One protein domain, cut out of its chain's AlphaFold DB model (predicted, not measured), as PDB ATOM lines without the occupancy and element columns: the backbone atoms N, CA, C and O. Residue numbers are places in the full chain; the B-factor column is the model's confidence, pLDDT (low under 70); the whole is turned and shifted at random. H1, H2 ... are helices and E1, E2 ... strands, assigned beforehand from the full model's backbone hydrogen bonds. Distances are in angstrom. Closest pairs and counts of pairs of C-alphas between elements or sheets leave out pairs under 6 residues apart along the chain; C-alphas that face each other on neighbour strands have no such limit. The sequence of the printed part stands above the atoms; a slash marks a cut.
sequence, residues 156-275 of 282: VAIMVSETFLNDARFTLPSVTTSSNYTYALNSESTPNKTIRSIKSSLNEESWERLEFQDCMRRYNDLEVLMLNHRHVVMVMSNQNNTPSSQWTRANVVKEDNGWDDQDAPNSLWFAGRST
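This is residues 156 to 275 of the 282 residues of an uncharacterized protein of Fusarium oxysporum (UniProt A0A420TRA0). With little regular structure, a small three-stranded sheet has H3 over one face, H4 near its E2 edge, and long loops elsewhere. The printed part has 120 residues, 46 in named elements, running E1, H1, H2, H3, H4, E2, E3; the class is mixed, and so is the sheet, order E2, E1, E3. It is compact, radius of gyration of the C-alphas 14.9 A, spanning 41 by 35 by 25 A.

E1, residues 156 to 161, is antiparallel to E3, residues 268 to 274, with N 159 and O 270 2.9 A apart, and parallel to E2, residues 232 to 236, with N 234 and O 158 2.8 A apart. H1, residues 162 to 165, only grazes the sheet. H2, residues 182 to 185, touches H3, residues 190 to 201, only at the corner, C-alphas of Leu 185 and Asn 192 closest at 6.0 A. H3 is on the sheet at a height of 9.8 A, two layers. H4, residues 212 to 219, only grazes it. In H3 and H4 every O i to N i+4 pair is within hydrogen-bond range; H1 and H2 are too short for one.

E1 begins at C-alpha 156 (95.073, 107.487, 113.038); E3, 17.3 A long, ends at C-alpha 274 (100.038, 103.790, 113.250). H3 is 16.4 A long.

The printed part has no cut. Links H1 to H2, H4 to E2 and E2 to E3 are long; residues 220 to 225 stand free. Mean pLDDT of the printed part is 72.2, with 52 residues under 70.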
ATOM      1  N   VAL A 156      94.892 106.699 114.254       80.12
ATOM      2  CA  VAL A 156      95.073 107.487 113.038       80.12
ATOM      3  C   VAL A 156      95.493 108.870 113.495       80.12
ATOM      4  O   VAL A 156      94.801 109.474 114.316       80.12
ATOM      5  N   ALA A 157      96.630 109.327 112.986       83.25
ATOM      6  CA  ALA A 157      97.097 110.688 113.160       83.25
ATOM      7  C   ALA A 157      96.811 111.456 111.872       83.25
ATOM      8  O   ALA A 157      97.237 111.043 110.788       83.25
ATOM      9  N   ILE A 158      96.077 112.557 111.997       84.88
ATOM     10  CA  ILE A 158      95.827 113.482 110.898       84.88
ATOM     11  C   ILE A 158      96.421 114.848 111.215       84.88
ATOM     12  O   ILE A 158      96.420 115.280 112.366       84.88
ATOM     13  N   MET A 159      96.914 115.524 110.185       84.94
ATOM     14  CA  MET A 159      97.290 116.934 110.252       84.94
ATOM     15  C   MET A 159      96.290 117.743 109.442       84.94
ATOM     16  O   MET A 159      95.996 117.390 108.297       84.94
ATOM     17  N   VAL A 160      95.748 118.795 110.045       87.38
ATOM     18  CA  VAL A 160      94.628 119.565 109.496       87.38
ATOM     19  C   VAL A 160      94.826 121.068 109.673       87.38
ATOM     20  O   VAL A 160      95.606 121.515 110.518       87.38
ATOM     21  N   SER A 161      94.089 121.857 108.891       85.75
ATOM     22  CA  SER A 161      93.929 123.294 109.132       85.75
ATOM     23  C   SER A 161      92.964 123.531 110.280       85.75
ATOM     24  O   SER A 161      92.066 122.735 110.536       85.75
ATOM     25  N   GLU A 162      93.063 124.699 110.903       84.25
ATOM     26  CA  GLU A 162      92.070 125.154 111.879       84.25
ATOM     27  C   GLU A 162      90.648 125.204 111.288       84.25
ATOM     28  O   GLU A 162      89.668 124.884 111.956       84.25
ATOM     29  N   THR A 163      90.520 125.495 109.990       83.88
ATOM     30  CA  THR A 163      89.228 125.474 109.288       83.88
ATOM     31  C   THR A 163      88.589 124.083 109.218       83.88
ATOM     32  O   THR A 163      87.368 124.001 109.107       83.88
ATOM     33  N   PHE A 164      89.365 122.996 109.328       86.56
ATOM     34  CA  PHE A 164      88.834 121.627 109.391       86.56
ATOM     35  C   PHE A 164      87.911 121.419 110.597       86.56
ATOM     36  O   PHE A 164      86.926 120.689 110.487       86.56
ATOM     37  N   LEU A 165      88.223 122.078 111.720       84.75
ATOM     38  CA  LEU A 165      87.420 122.040 112.943       84.75
ATOM     39  C   LEU A 165      86.097 122.804 112.769       84.75
ATOM     40  O   LEU A 165      85.074 122.399 113.303       84.75
ATOM     41  N   ASN A 166      86.109 123.868 111.960       81.81
ATOM     42  CA  ASN A 166      84.969 124.751 111.698       81.81
ATOM     43  C   ASN A 166      84.189 124.329 110.435       81.81
ATOM     44  O   ASN A 166      83.902 125.147 109.562       81.81
ATOM     45  N   ASP A 167      83.905 123.032 110.302       78.44
ATOM     46  CA  ASP A 167      83.115 122.410 109.225       78.44
ATOM     47  C   ASP A 167      83.682 122.444 107.794       78.44
ATOM     48  O   ASP A 167      83.076 121.857 106.885       78.44
ATOM     49  N   ALA A 168      84.873 123.003 107.548       82.38
ATOM     50  CA  ALA A 168      85.421 123.075 106.190       82.38
ATOM     51  C   ALA A 168      85.515 121.694 105.532       82.38
ATOM     52  O   ALA A 168      85.983 120.719 106.124       82.38
ATOM     53  N   ARG A 169      85.060 121.582 104.280       80.94
ATOM     54  CA  ARG A 169      85.111 120.316 103.536       80.94
ATOM     55  C   ARG A 169      86.560 119.839 103.383       80.94
ATOM     56  O   ARG A 169      87.486 120.644 103.299       80.94
ATOM     57  N   PHE A 170      86.725 118.521 103.355       82.56
ATOM     58  CA  PHE A 170      87.992 117.866 103.049       82.56
ATOM     59  C   PHE A 170      87.771 116.843 101.941       82.56
ATOM     60  O   PHE A 170      86.674 116.288 101.801       82.56
ATOM     61  N   THR A 171      88.818 116.590 101.170       75.88
ATOM     62  CA  THR A 171      88.850 115.558 100.134       75.88
ATOM     63  C   THR A 171      89.995 114.587 100.410       75.88
ATOM     64  O   THR A 171      90.902 114.873 101.194       75.88
ATOM     65  N   LEU A 172      89.914 113.398  99.819       74.06
ATOM     66  CA  LEU A 172      91.021 112.446  99.769       74.06
ATOM     67  C   LEU A 172      91.460 112.303  98.308       74.06
ATOM     68  O   LEU A 172      90.578 112.309  97.444       74.06
ATOM     69  N   PRO A 173      92.764 112.141  98.025       70.94
ATOM     70  CA  PRO A 173      93.890 112.016  98.969       70.94
ATOM     71  C   PRO A 173      94.242 113.324  99.711       70.94
ATOM     72  O   PRO A 173      93.805 114.405  99.320       70.94
ATOM     73  N   SER A 174      94.995 113.229 100.816       74.25
ATOM     74  CA  SER A 174      95.483 114.403 101.558       74.25
ATOM     75  C   SER A 174      96.572 115.149 100.781       74.25
ATOM     76  O   SER A 174      97.210 114.572  99.898       74.25
ATOM     77  N   VAL A 175      96.815 116.417 101.139       73.56
ATOM     78  CA  VAL A 175      97.786 117.306 100.457       73.56
ATOM     79  C   VAL A 175      99.165 116.658 100.324       73.56
ATOM     80  O   VAL A 175      99.778 116.709  99.261       73.56
ATOM     81  N   THR A 176      99.633 115.998 101.382       68.75
ATOM     82  CA  THR A 176     100.829 115.155 101.354       68.75
ATOM     83  C   THR A 176     100.393 113.701 101.500       68.75
ATOM     84  O   THR A 176      99.800 113.308 102.505       68.75
ATOM     85  N   THR A 177     100.622 112.891 100.469       62.69
ATOM     86  CA  THR A 177     100.391 111.443 100.524       62.69
ATOM     87  C   THR A 177     101.631 110.743  99.978       62.69
ATOM     88  O   THR A 177     102.105 111.078  98.896       62.69
ATOM     89  N   SER A 178     102.181 109.788 100.733       54.28
ATOM     90  CA  SER A 178     103.270 108.921 100.263       54.28
ATOM     91  C   SER A 178     102.725 107.887  99.268       54.28
ATOM     92  O   SER A 178     101.644 107.330  99.474       54.28
ATOM     93  N   SER A 179     103.482 107.613  98.204       48.84
ATOM     94  CA  SER A 179     103.099 106.773  97.056       48.84
ATOM     95  C   SER A 179     102.677 105.335  97.398       48.84
ATOM     96  O   SER A 179     101.959 104.726  96.613       48.84
ATOM     97  N   ASN A 180     103.040 104.804  98.572       50.41
ATOM     98  CA  ASN A 180     102.621 103.465  99.022       50.41
ATOM     99  C   ASN A 180     101.286 103.442  99.799       50.41
ATOM    100  O   ASN A 180     100.742 102.365 100.036       50.41
ATOM    101  N   TYR A 181     100.738 104.596 100.201       51.69
ATOM    102  CA  TYR A 181      99.521 104.682 101.030       51.69
ATOM    103  C   TYR A 181      98.227 104.912 100.232       51.69
ATOM    104  O   TYR A 181      97.133 104.842 100.793       51.69
ATOM    105  N   THR A 182      98.316 105.143  98.923       48.19
ATOM    106  CA  THR A 182      97.173 105.406  98.031       48.19
ATOM    107  C   THR A 182      96.194 104.230  97.942       48.19
ATOM    108  O   THR A 182      94.983 104.448  97.939       48.19
ATOM    109  N   TYR A 183      96.670 102.980  97.994       46.03
ATOM    110  CA  TYR A 183      95.796 101.796  98.058       46.03
ATOM    111  C   TYR A 183      94.992 101.699  99.366       46.03
ATOM    112  O   TYR A 183      93.940 101.063  99.400       46.03
ATOM    113  N   ALA A 184      95.449 102.354 100.440       47.22
ATOM    114  CA  ALA A 184      94.788 102.347 101.742       47.22
ATOM    115  C   ALA A 184      93.689 103.417 101.882       47.22
ATOM    116  O   ALA A 184      93.058 103.475 102.933       47.22
ATOM    117  N   LEU A 185      93.461 104.258 100.862       54.31
ATOM    118  CA  LEU A 185      92.601 105.450 100.927       54.31
ATOM    119  C   LEU A 185      91.580 105.532  99.773       54.31
ATOM    120  O   LEU A 185      91.167 106.621  99.381       54.31
ATOM    121  N   ASN A 186      91.113 104.392  99.243       54.72
ATOM    122  CA  ASN A 186      89.897 104.387  98.416       54.72
ATOM    123  C   ASN A 186      88.677 104.831  99.261       54.72
ATOM    124  O   ASN A 186      88.713 104.765 100.496       54.72
ATOM    125  N   SER A 187      87.589 105.301  98.638       53.00
ATOM    126  CA  SER A 187      86.424 105.817  99.382       53.00
ATOM    127  C   SER A 187      85.792 104.782 100.336       53.00
ATOM    128  O   SER A 187      85.135 105.162 101.304       53.00
ATOM    129  N   GLU A 188      86.049 103.492 100.130       55.12
ATOM    130  CA  GLU A 188      85.549 102.380 100.948       55.12
ATOM    131  C   GLU A 188      86.505 101.919 102.063       55.12
ATOM    132  O   GLU A 188      86.126 101.113 102.920       55.12
ATOM    133  N   SER A 189      87.730 102.440 102.084       63.25
ATOM    134  CA  SER A 189      88.802 101.992 102.970       63.25
ATOM    135  C   SER A 189      88.545 102.364 104.433       63.25
ATOM    136  O   SER A 189      87.975 103.412 104.762       63.25
ATOM    137  N   THR A 190      89.012 101.509 105.346       64.12
ATOM    138  CA  THR A 190      88.919 101.728 106.799       64.12
ATOM    139  C   THR A 190      89.490 103.085 107.247       64.12
ATOM    140  O   THR A 190      88.856 103.732 108.085       64.12
ATOM    141  N   PRO A 191      90.622 103.585 106.700       66.50
ATOM    142  CA  PRO A 191      91.134 104.915 107.025       66.50
ATOM    143  C   PRO A 191      90.181 106.049 106.634       66.50
ATOM    144  O   PRO A 191      89.949 106.930 107.456       66.50
ATOM    145  N   ASN A 192      89.551 106.008 105.454       74.56
ATOM    146  CA  ASN A 192      88.574 107.035 105.067       74.56
ATOM    147  C   ASN A 192      87.363 107.054 106.015       74.56
ATOM    148  O   ASN A 192      86.965 108.117 106.495       74.56
ATOM    149  N   LYS A 193      86.810 105.877 106.346       78.44
ATOM    150  CA  LYS A 193      85.712 105.753 107.325       78.44
ATOM    151  C   LYS A 193      86.114 106.321 108.692       78.44
ATOM    152  O   LYS A 193      85.330 107.031 109.317       78.44
ATOM    153  N   THR A 194      87.357 106.083 109.109       81.88
ATOM    154  CA  THR A 194      87.900 106.597 110.375       81.88
ATOM    155  C   THR A 194      88.054 108.119 110.358       81.88
ATOM    156  O   THR A 194      87.608 108.770 111.292       81.88
ATOM    157  N   ILE A 195      88.613 108.712 109.297       83.50
ATOM    158  CA  ILE A 195      88.788 110.175 109.187       83.50
ATOM    159  C   ILE A 195      87.432 110.893 109.150       83.50
ATOM    160  O   ILE A 195      87.268 111.939 109.774       83.50
ATOM    161  N   ARG A 196      86.431 110.319 108.469       85.38
ATOM    162  CA  ARG A 196      85.057 110.851 108.480       85.38
ATOM    163  C   ARG A 196      84.432 110.789 109.869       85.38
ATOM    164  O   ARG A 196      83.831 111.774 110.277       85.38
ATOM    165  N   SER A 197      84.624 109.673 110.576       85.88
ATOM    166  CA  SER A 197      84.178 109.506 111.962       85.88
ATOM    167  C   SER A 197      84.833 110.528 112.897       85.88
ATOM    168  O   SER A 197      84.135 111.189 113.660       85.88
ATOM    169  N   ILE A 198      86.152 110.737 112.760       87.81
ATOM    170  CA  ILE A 198      86.890 111.781 113.487       87.81
ATOM    171  C   ILE A 198      86.245 113.140 113.228       87.81
ATOM    172  O   ILE A 198      85.895 113.832 114.173       87.81
ATOM    173  N   LYS A 199      86.034 113.510 111.958       87.62
ATOM    174  CA  LYS A 199      85.442 114.811 111.637       87.62
ATOM    175  C   LYS A 199      84.052 114.987 112.256       87.62
ATOM    176  O   LYS A 199      83.760 116.068 112.751       87.62
ATOM    177  N   SER A 200      83.204 113.958 112.225       86.12
ATOM    178  CA  SER A 200      81.867 114.048 112.820       86.12
ATOM    179  C   SER A 200      81.880 114.146 114.344       86.12
ATOM    180  O   SER A 200      80.962 114.744 114.894       86.12
ATOM    181  N   SER A 201      82.897 113.596 115.016       87.00
ATOM    182  CA  SER A 201      82.956 113.576 116.480       87.00
ATOM    183  C   SER A 201      83.722 114.746 117.095       87.00
ATOM    184  O   SER A 201      83.705 114.879 118.310       87.00
ATOM    185  N   LEU A 202      84.387 115.603 116.310       84.19
ATOM    186  CA  LEU A 202      85.219 116.708 116.824       84.19
ATOM    187  C   LEU A 202      84.482 117.696 117.746       84.19
ATOM    188  O   LEU A 202      85.124 118.361 118.551       84.19
ATOM    189  N   ASN A 203      83.155 117.778 117.635       78.38
ATOM    190  CA  ASN A 203      82.312 118.638 118.469       78.38
ATOM    191  C   ASN A 203      81.762 117.926 119.720       78.38
ATOM    192  O   ASN A 203      81.000 118.522 120.479       78.38
ATOM    193  N   GLU A 204      82.096 116.653 119.926       79.69
ATOM    194  CA  GLU A 204      81.699 115.884 121.106       79.69
ATOM    195  C   GLU A 204      82.652 116.151 122.285       79.69
ATOM    196  O   GLU A 204      83.841 116.402 122.096       79.69
ATOM    197  N   GLU A 205      82.166 115.998 123.522       75.50
ATOM    198  CA  GLU A 205      82.970 116.147 124.756       75.50
ATOM    199  C   GLU A 205      84.089 115.091 124.913       75.50
ATOM    200  O   GLU A 205      84.824 115.089 125.896       75.50
ATOM    201  N   SER A 206      84.228 114.177 123.951       81.75
ATOM    202  CA  SER A 206      85.208 113.089 123.963       81.75
ATOM    203  C   SER A 206      86.625 113.515 123.547       81.75
ATOM    204  O   SER A 206      87.553 112.710 123.659       81.75
ATOM    205  N   TRP A 207      86.813 114.760 123.090       86.62
ATOM    206  CA  TRP A 207      88.105 115.287 122.646       86.62
ATOM    207  C   TRP A 207      88.770 116.185 123.690       86.62
ATOM    208  O   TRP A 207      88.180 117.126 124.213       86.62
ATOM    209  N   GLU A 208      90.052 115.929 123.935       88.62
ATOM    210  CA  GLU A 208      90.904 116.733 124.806       88.62
ATOM    211  C   GLU A 208      91.880 117.554 123.961       88.62
ATOM    212  O   GLU A 208      92.540 117.032 123.057       88.62
ATOM    213  N   ARG A 209      92.006 118.847 124.272       88.50
ATOM    214  CA  ARG A 209      93.025 119.700 123.660       88.50
ATOM    215  C   ARG A 209      94.348 119.532 124.403       88.50
ATOM    216  O   ARG A 209      94.421 119.791 125.599       88.50
ATOM    217  N   LEU A 210      95.394 119.171 123.665       88.94
ATOM    218  CA  LEU A 210      96.751 119.017 124.183       88.94
ATOM    219  C   LEU A 210      97.695 120.031 123.544       88.94
ATOM    220  O   LEU A 210      97.609 120.304 122.347       88.94
ATOM    221  N   GLU A 211      98.634 120.542 124.338       89.69
ATOM    222  CA  GLU A 211      99.769 121.303 123.825       89.69
ATOM    223  C   GLU A 211     100.751 120.377 123.100       89.69
ATOM    224  O   GLU A 211     100.853 119.182 123.395       89.69
ATOM    225  N   PHE A 212     101.509 120.929 122.148       84.81
ATOM    226  CA  PHE A 212     102.374 120.137 121.266       84.81
ATOM    227  C   PHE A 212     103.342 119.226 122.037       84.81
ATOM    228  O   PHE A 212     103.475 118.048 121.713       84.81
ATOM    229  N   GLN A 213     103.985 119.741 123.089       86.56
ATOM    230  CA  GLN A 213     104.934 118.963 123.893       86.56
ATOM    231  C   GLN A 213     104.265 117.788 124.614       86.56
ATOM    232  O   GLN A 213     104.836 116.700 124.668       86.56
ATOM    233  N   ASP A 214     103.049 117.975 125.120       88.06
ATOM    234  CA  ASP A 214     102.324 116.924 125.833       88.06
ATOM    235  C   ASP A 214     101.749 115.883 124.868       88.06
ATOM    236  O   ASP A 214     101.789 114.686 125.154       88.06
ATOM    237  N   CYS A 215     101.310 116.313 123.679       87.00
ATOM    238  CA  CYS A 215     100.939 115.412 122.592       87.00
ATOM    239  C   CYS A 215     102.127 114.533 122.176       87.00
ATOM    240  O   CYS A 215     101.996 113.310 122.110       87.00
ATOM    241  N   MET A 216     103.298 115.135 121.944       85.38
ATOM    242  CA  MET A 216     104.490 114.400 121.521       85.38
ATOM    243  C   MET A 216     104.985 113.437 122.596       85.38
ATOM    244  O   MET A 216     105.311 112.300 122.273       85.38
ATOM    245  N   ARG A 217     104.983 113.843 123.872       85.06
ATOM    246  CA  ARG A 217     105.301 112.933 124.984       85.06
ATOM    247  C   ARG A 217     104.352 111.743 125.029       85.06
ATOM    248  O   ARG A 217     104.810 110.630 125.219       85.06
ATOM    249  N   ARG A 218     103.051 111.960 124.833       83.50
ATOM    250  CA  ARG A 218     102.044 110.896 124.932       83.50
ATOM    251  C   ARG A 218     102.081 109.912 123.766       83.50
ATOM    252  O   ARG A 218     101.902 108.722 123.980       83.50
ATOM    253  N   TYR A 219     102.283 110.401 122.545       78.88
ATOM    254  CA  TYR A 219     102.168 109.584 121.333       78.88
ATOM    255  C   TYR A 219     103.493 108.997 120.832       78.88
ATOM    256  O   TYR A 219     103.466 108.079 120.011       78.88
ATOM    257  N   ASN A 220     104.636 109.482 121.332       80.06
ATOM    258  CA  ASN A 220     105.951 108.903 121.036       80.06
ATOM    259  C   ASN A 220     106.482 107.981 122.139       80.06
ATOM    260  O   ASN A 220     107.564 107.418 121.975       80.06
ATOM    261  N   ASP A 221     105.761 107.833 123.247       74.88
ATOM    262  CA  ASP A 221     106.123 106.878 124.286       74.88
ATOM    263  C   ASP A 221     105.736 105.462 123.835       74.88
ATOM    264  O   ASP A 221     104.566 105.165 123.589       74.88
ATOM    265  N   LEU A 222     106.740 104.602 123.666       65.69
ATOM    266  CA  LEU A 222     106.557 103.203 123.273       65.69
ATOM    267  C   LEU A 222     106.292 102.289 124.479       65.69
ATOM    268  O   LEU A 222     105.891 101.143 124.287       65.69
ATOM    269  N   GLU A 223     106.509 102.773 125.703       61.72
ATOM    270  CA  GLU A 223     106.311 102.017 126.943       61.72
ATOM    271  C   GLU A 223     104.877 102.165 127.473       61.72
ATOM    272  O   GLU A 223     104.351 101.265 128.136       61.72
ATOM    273  N   VAL A 224     104.199 103.273 127.147       66.38
ATOM    274  CA  VAL A 224     102.822 103.540 127.580       66.38
ATOM    275  C   VAL A 224     101.808 103.022 126.561       66.38
ATOM    276  O   VAL A 224     101.617 103.564 125.474       66.38
ATOM    277  N   LEU A 225     101.066 101.989 126.960       63.91
ATOM    278  CA  LEU A 225      99.941 101.467 126.190       63.91
ATOM    279  C   LEU A 225      98.829 102.514 126.033       63.91
ATOM    280  O   LEU A 225      98.217 102.965 127.004       63.91
ATOM    281  N   MET A 226      98.498 102.827 124.784       68.75
ATOM    282  CA  MET A 226      97.397 103.716 124.424       68.75
ATOM    283  C   MET A 226      96.032 103.028 124.575       68.75
ATOM    284  O   MET A 226      95.420 102.541 123.621       68.75
ATOM    285  N   LEU A 227      95.551 102.973 125.816       67.31
ATOM    286  CA  LEU A 227      94.276 102.332 126.154       67.31
ATOM    287  C   LEU A 227      93.092 103.305 126.101       67.31
ATOM    288  O   LEU A 227      92.029 102.935 125.607       67.31
ATOM    289  N   ASN A 228      93.288 104.546 126.556       68.81
ATOM    290  CA  ASN A 228      92.205 105.525 126.726       68.81
ATOM    291  C   ASN A 228      92.056 106.494 125.549       68.81
ATOM    292  O   ASN A 228      91.003 107.099 125.378       68.81
ATOM    293  N   HIS A 229      93.100 106.635 124.734       72.88
ATOM    294  CA  HIS A 229      93.129 107.573 123.620       72.88
ATOM    295  C   HIS A 229      93.418 106.819 122.327       72.88
ATOM    296  O   HIS A 229      94.188 105.859 122.299       72.88
ATOM    297  N   ARG A 230      92.763 107.249 121.249       76.69
ATOM    298  CA  ARG A 230      92.972 106.719 119.902       76.69
ATOM    299  C   ARG A 230      93.531 107.820 119.027       76.69
ATOM    300  O   ARG A 230      94.739 108.002 118.962       76.69
ATOM    301  N   HIS A 231      92.655 108.547 118.353       85.88
ATOM    302  CA  HIS A 231      92.998 109.375 117.208       85.88
ATOM    303  C   HIS A 231      93.629 110.706 117.617       85.88
ATOM    304  O   HIS A 231      93.282 111.262 118.653       85.88
ATOM    305  N   VAL A 232      94.529 111.217 116.775       88.06
ATOM    306  CA  VAL A 232      95.160 112.532 116.961       88.06
ATOM    307  C   VAL A 232      94.805 113.425 115.802       88.06
ATOM    308  O   VAL A 232      94.962 113.035 114.643       88.06
ATOM    309  N   VAL A 233      94.398 114.644 116.134       89.06
ATOM    310  CA  VAL A 233      94.203 115.727 115.180       89.06
ATOM    311  C   VAL A 233      95.216 116.816 115.501       89.06
ATOM    312  O   VAL A 233      95.077 117.552 116.472       89.06
ATOM    313  N   MET A 234      96.273 116.886 114.699       88.38
ATOM    314  CA  MET A 234      97.279 117.935 114.793       88.38
ATOM    315  C   MET A 234      96.818 119.132 113.971       88.38
ATOM    316  O   MET A 234      96.717 119.060 112.745       88.38
ATOM    317  N   VAL A 235      96.532 120.235 114.652       87.31
ATOM    318  CA  VAL A 235      96.133 121.486 114.010       87.31
ATOM    319  C   VAL A 235      97.388 122.285 113.696       87.31
ATOM    320  O   VAL A 235      98.160 122.622 114.592       87.31
ATOM    321  N   MET A 236      97.604 122.575 112.420       78.69
ATOM    322  CA  MET A 236      98.729 123.394 111.985       78.69
ATOM    323  C   MET A 236      98.340 124.872 112.039       78.69
ATOM    324  O   MET A 236      97.356 125.274 111.416       78.69
ATOM    325  N   SER A 237      99.127 125.682 112.752       70.88
ATOM    326  CA  SER A 237      99.059 127.144 112.677       70.88
ATOM    327  C   SER A 237     100.161 127.686 111.764       70.88
ATOM    328  O   SER A 237     101.242 127.107 111.635       70.88
ATOM    329  N   ASN A 238      99.886 128.805 111.095       64.94
ATOM    330  CA  ASN A 238     100.905 129.529 110.340       64.94
ATOM    331  C   ASN A 238     101.896 130.231 111.297       64.94
ATOM    332  O   ASN A 238     101.557 130.496 112.448       64.94
ATOM    333  N   GLN A 239     103.085 130.620 110.815       54.78
ATOM    334  CA  GLN A 239     104.122 131.334 111.586       54.78
ATOM    335  C   GLN A 239     103.621 132.620 112.270       54.78
ATOM    336  O   GLN A 239     104.188 133.032 113.277       54.78
ATOM    337  N   ASN A 240     102.535 133.221 111.773       59.12
ATOM    338  CA  ASN A 240     101.897 134.396 112.376       59.12
ATOM    339  C   ASN A 240     100.705 134.059 113.296       59.12
ATOM    340  O   ASN A 240      99.919 134.951 113.606       59.12
ATOM    341  N   ASN A 241     100.517 132.791 113.688       49.72
ATOM    342  CA  ASN A 241      99.320 132.284 114.380       49.72
ATOM    343  C   ASN A 241      97.996 132.617 113.670       49.72
ATOM    344  O   ASN A 241      96.930 132.602 114.279       49.72
ATOM    345  N   THR A 242      98.046 132.916 112.373       51.09
ATOM    346  CA  THR A 242      96.843 133.057 111.563       51.09
ATOM    347  C   THR A 242      96.364 131.668 111.135       51.09
ATOM    348  O   THR A 242      97.201 130.851 110.725       51.09
ATOM    349  N   PRO A 243      95.048 131.386 111.201       52.06
ATOM    350  CA  PRO A 243      94.479 130.164 110.650       52.06
ATOM    351  C   PRO A 243      94.882 130.091 109.179       52.06
ATOM    352  O   PRO A 243      94.459 130.922 108.371       52.06
ATOM    353  N   SER A 244      95.755 129.160 108.809       55.78
ATOM    354  CA  SER A 244      96.088 128.984 107.401       55.78
ATOM    355  C   SER A 244      94.836 128.517 106.666       55.78
ATOM    356  O   SER A 244      94.181 127.542 107.050       55.78
ATOM    357  N   SER A 245      94.499 129.239 105.599       63.22
ATOM    358  CA  SER A 245      93.534 128.797 104.604       63.22
ATOM    359  C   SER A 245      93.933 127.425 104.056       63.22
ATOM    360  O   SER A 245      95.110 127.069 104.058       63.22
ATOM    361  N   GLN A 246      92.934 126.675 103.593       68.38
ATOM    362  CA  GLN A 246      93.073 125.389 102.906       68.38
ATOM    363  C   GLN A 246      94.308 125.345 101.983       68.38
ATOM    364  O   GLN A 246      94.580 126.311 101.266       68.38
ATOM    365  N   TRP A 247      95.040 124.228 101.983       72.69
ATOM    366  CA  TRP A 247      96.246 124.063 101.165       72.69
ATOM    367  C   TRP A 247      95.946 123.277  99.900       72.69
ATOM    368  O   TRP A 247      95.153 122.338  99.917       72.69
ATOM    369  N   THR A 248      96.622 123.637  98.820       71.69
ATOM    370  CA  THR A 248      96.611 122.870  97.577       71.69
ATOM    371  C   THR A 248      97.864 122.004  97.490       71.69
ATOM    372  O   THR A 248      98.867 122.256  98.170       71.69
ATOM    373  N   ARG A 249      97.814 120.958  96.663       67.19
ATOM    374  CA  ARG A 249      98.939 120.037  96.489       67.19
ATOM    375  C   ARG A 249     100.100 120.699  95.744       67.19
ATOM    376  O   ARG A 249     101.241 120.511  96.170       67.19
ATOM    377  N   ALA A 250      99.825 121.559  94.759       64.88
ATOM    378  CA  ALA A 250     100.859 122.294  94.025       64.88
ATOM    379  C   ALA A 250     101.667 123.265  94.899       64.88
ATOM    380  O   ALA A 250     102.822 123.558  94.602       64.88
ATOM    381  N   ASN A 251     101.106 123.740  96.018       65.62
ATOM    382  CA  ASN A 251     101.836 124.618  96.937       65.62
ATOM    383  C   ASN A 251     102.932 123.885  97.730       65.62
ATOM    384  O   ASN A 251     103.829 124.530  98.274       65.62
ATOM    385  N   VAL A 252     102.850 122.555  97.842       67.06
ATOM    386  CA  VAL A 252     103.694 121.757  98.747       67.06
ATOM    387  C   VAL A 252     104.562 120.761  97.981       67.06
ATOM    388  O   VAL A 252     105.733 120.583  98.315       67.06
ATOM    389  N   VAL A 253     104.015 120.128  96.944       63.66
ATOM    390  CA  VAL A 253     104.723 119.141  96.129       63.66
ATOM    391  C   VAL A 253     105.354 119.853  94.933       63.66
ATOM    392  O   VAL A 253     104.661 120.276  94.017       63.66
ATOM    393  N   LYS A 254     106.681 120.025  94.968       60.16
ATOM    394  CA  LYS A 254     107.443 120.729  93.919       60.16
ATOM    395  C   LYS A 254     107.904 119.829  92.766       60.16
ATOM    396  O   LYS A 254     108.344 120.349  91.747       60.16
ATOM    397  N   GLU A 255     107.837 118.510  92.935       59.44
ATOM    398  CA  GLU A 255     108.228 117.529  91.920       59.44
ATOM    399  C   GLU A 255     106.990 116.861  91.325       59.44
ATOM    400  O   GLU A 255     106.125 116.381  92.059       59.44
ATOM    401  N   ASP A 256     106.927 116.825  89.993       55.09
ATOM    402  CA  ASP A 256     105.870 116.138  89.260       55.09
ATOM    403  C   ASP A 256     105.976 114.631  89.521       55.09
ATOM    404  O   ASP A 256     106.943 113.964  89.150       55.09
ATOM    405  N   ASN A 257     104.994 114.105  90.243       57.03
ATOM    406  CA  ASN A 257     104.918 112.708  90.651       57.03
ATOM    407  C   ASN A 257     104.035 111.884  89.692       57.03
ATOM    408  O   ASN A 257     103.823 110.699  89.958       57.03
ATOM    409  N   GLY A 258     103.561 112.474  88.583       53.06
ATOM    410  CA  GLY A 258     102.819 111.783  87.523       53.06
ATOM    411  C   GLY A 258     101.360 111.458  87.860       53.06
ATOM    412  O   GLY A 258     100.790 110.545  87.260       53.06
ATOM    413  N   TRP A 259     100.758 112.162  88.824       57.16
ATOM    414  CA  TRP A 259      99.365 111.967  89.242       57.16
ATOM    415  C   TRP A 259      98.473 113.128  88.787       57.16
ATOM    416  O   TRP A 259      98.931 114.261  88.665       57.16
ATOM    417  N   ASP A 260      97.184 112.841  88.568       52.94
ATOM    418  CA  ASP A 260      96.137 113.861  88.411       52.94
ATOM    419  C   ASP A 260      95.924 114.540  89.772       52.94
ATOM    420  O   ASP A 260      95.073 114.161  90.585       52.94
ATOM    421  N   ASP A 261      96.825 115.464  90.090       54.59
ATOM    422  CA  ASP A 261      96.801 116.221  91.324       54.59
ATOM    423  C   ASP A 261      95.595 117.153  91.274       54.59
ATOM    424  O   ASP A 261      95.606 118.192  90.617       54.59
ATOM    425  N   GLN A 262      94.521 116.773  91.978       56.44
ATOM    426  CA  GLN A 262      93.420 117.690  92.239       56.44
ATOM    427  C   GLN A 262      93.974 118.870  93.035       56.44
ATOM    428  O   GLN A 262      94.102 118.807  94.259       56.44
ATOM    429  N   ASP A 263      94.296 119.951  92.332       65.19
ATOM    430  CA  ASP A 263      94.837 121.187  92.892       65.19
ATOM    431  C   ASP A 263      93.724 122.032  93.537       65.19
ATOM    432  O   ASP A 263      93.576 123.236  93.336       65.19
ATOM    433  N   ALA A 264      92.871 121.347  94.294       68.44
ATOM    434  CA  ALA A 264      91.773 121.918  95.036       68.44
ATOM    435  C   ALA A 264      92.233 122.219  96.470       68.44
ATOM    436  O   ALA A 264      92.939 121.407  97.078       68.44
ATOM    437  N   PRO A 265      91.813 123.353  97.051       74.62
ATOM    438  CA  PRO A 265      92.082 123.646  98.449       74.62
ATOM    439  C   PRO A 265      91.514 122.553  99.368       74.62
ATOM    440  O   PRO A 265      90.321 122.243  99.332       74.62
ATOM    441  N   ASN A 266      92.367 121.977 100.216       78.50
ATOM    442  CA  ASN A 266      92.014 120.915 101.150       78.50
ATOM    443  C   ASN A 266      92.400 121.297 102.587       78.50
ATOM    444  O   ASN A 266      93.440 121.901 102.848       78.50
ATOM    445  N   SER A 267      91.526 120.954 103.530       84.50
ATOM    446  CA  SER A 267      91.724 121.173 104.967       84.50
ATOM    447  C   SER A 267      92.457 120.009 105.650       84.50
ATOM    448  O   SER A 267      92.934 120.159 106.772       84.50
ATOM    449  N   LEU A 268      92.589 118.864 104.968       82.81
ATOM    450  CA  LEU A 268      93.355 117.699 105.414       82.81
ATOM    451  C   LEU A 268      94.746 117.680 104.763       82.81
ATOM    452  O   LEU A 268      94.888 117.388 103.572       82.81
ATOM    453  N   TRP A 269      95.784 117.942 105.556       78.56
ATOM    454  CA  TRP A 269      97.165 118.012 105.080       78.56
ATOM    455  C   TRP A 269      97.833 116.636 104.977       78.56
ATOM    456  O   TRP A 269      98.488 116.325 103.982       78.56
ATOM    457  N   PHE A 270      97.630 115.786 105.982       77.75
ATOM    458  CA  PHE A 270      98.212 114.444 106.048       77.75
ATOM    459  C   PHE A 270      97.302 113.499 106.827       77.75
ATOM    460  O   PHE A 270      96.663 113.914 107.796       77.75
ATOM    461  N   ALA A 271      97.300 112.223 106.449       74.00
ATOM    462  CA  ALA A 271      96.708 111.152 107.238       74.00
ATOM    463  C   ALA A 271      97.614 109.915 107.242       74.00
ATOM    464  O   ALA A 271      97.972 109.392 106.188       74.00
ATOM    465  N   GLY A 272      97.938 109.421 108.437       69.62
ATOM    466  CA  GLY A 272      98.744 108.221 108.637       69.62
ATOM    467  C   GLY A 272      98.110 107.285 109.661       69.62
ATOM    468  O   GLY A 272      97.531 107.725 110.657       69.62
ATOM    469  N   ARG A 273      98.219 105.975 109.421       68.19
ATOM    470  CA  ARG A 273      97.818 104.946 110.386       68.19
ATOM    471  C   ARG A 273      99.058 104.427 111.099       68.19
ATOM    472  O   ARG A 273      99.977 103.955 110.440       68.19
ATOM    473  N   SER A 274      99.037 104.459 112.426       63.19
ATOM    474  CA  SER A 274     100.038 103.790 113.250       63.19
ATOM    475  C   SER A 274      99.437 102.524 113.853       63.19
ATOM    476  O   SER A 274      98.358 102.544 114.455       63.19
ATOM    477  N   THR A 275     100.122 101.403 113.664       56.72
ATOM    478  CA  THR A 275      99.860 100.157 114.381       56.72
ATOM    479  C   THR A 275     101.048  99.906 115.289       56.72
ATOM    480  O   THR A 275     102.077  99.416 114.836       56.72
TER     481      THR A 275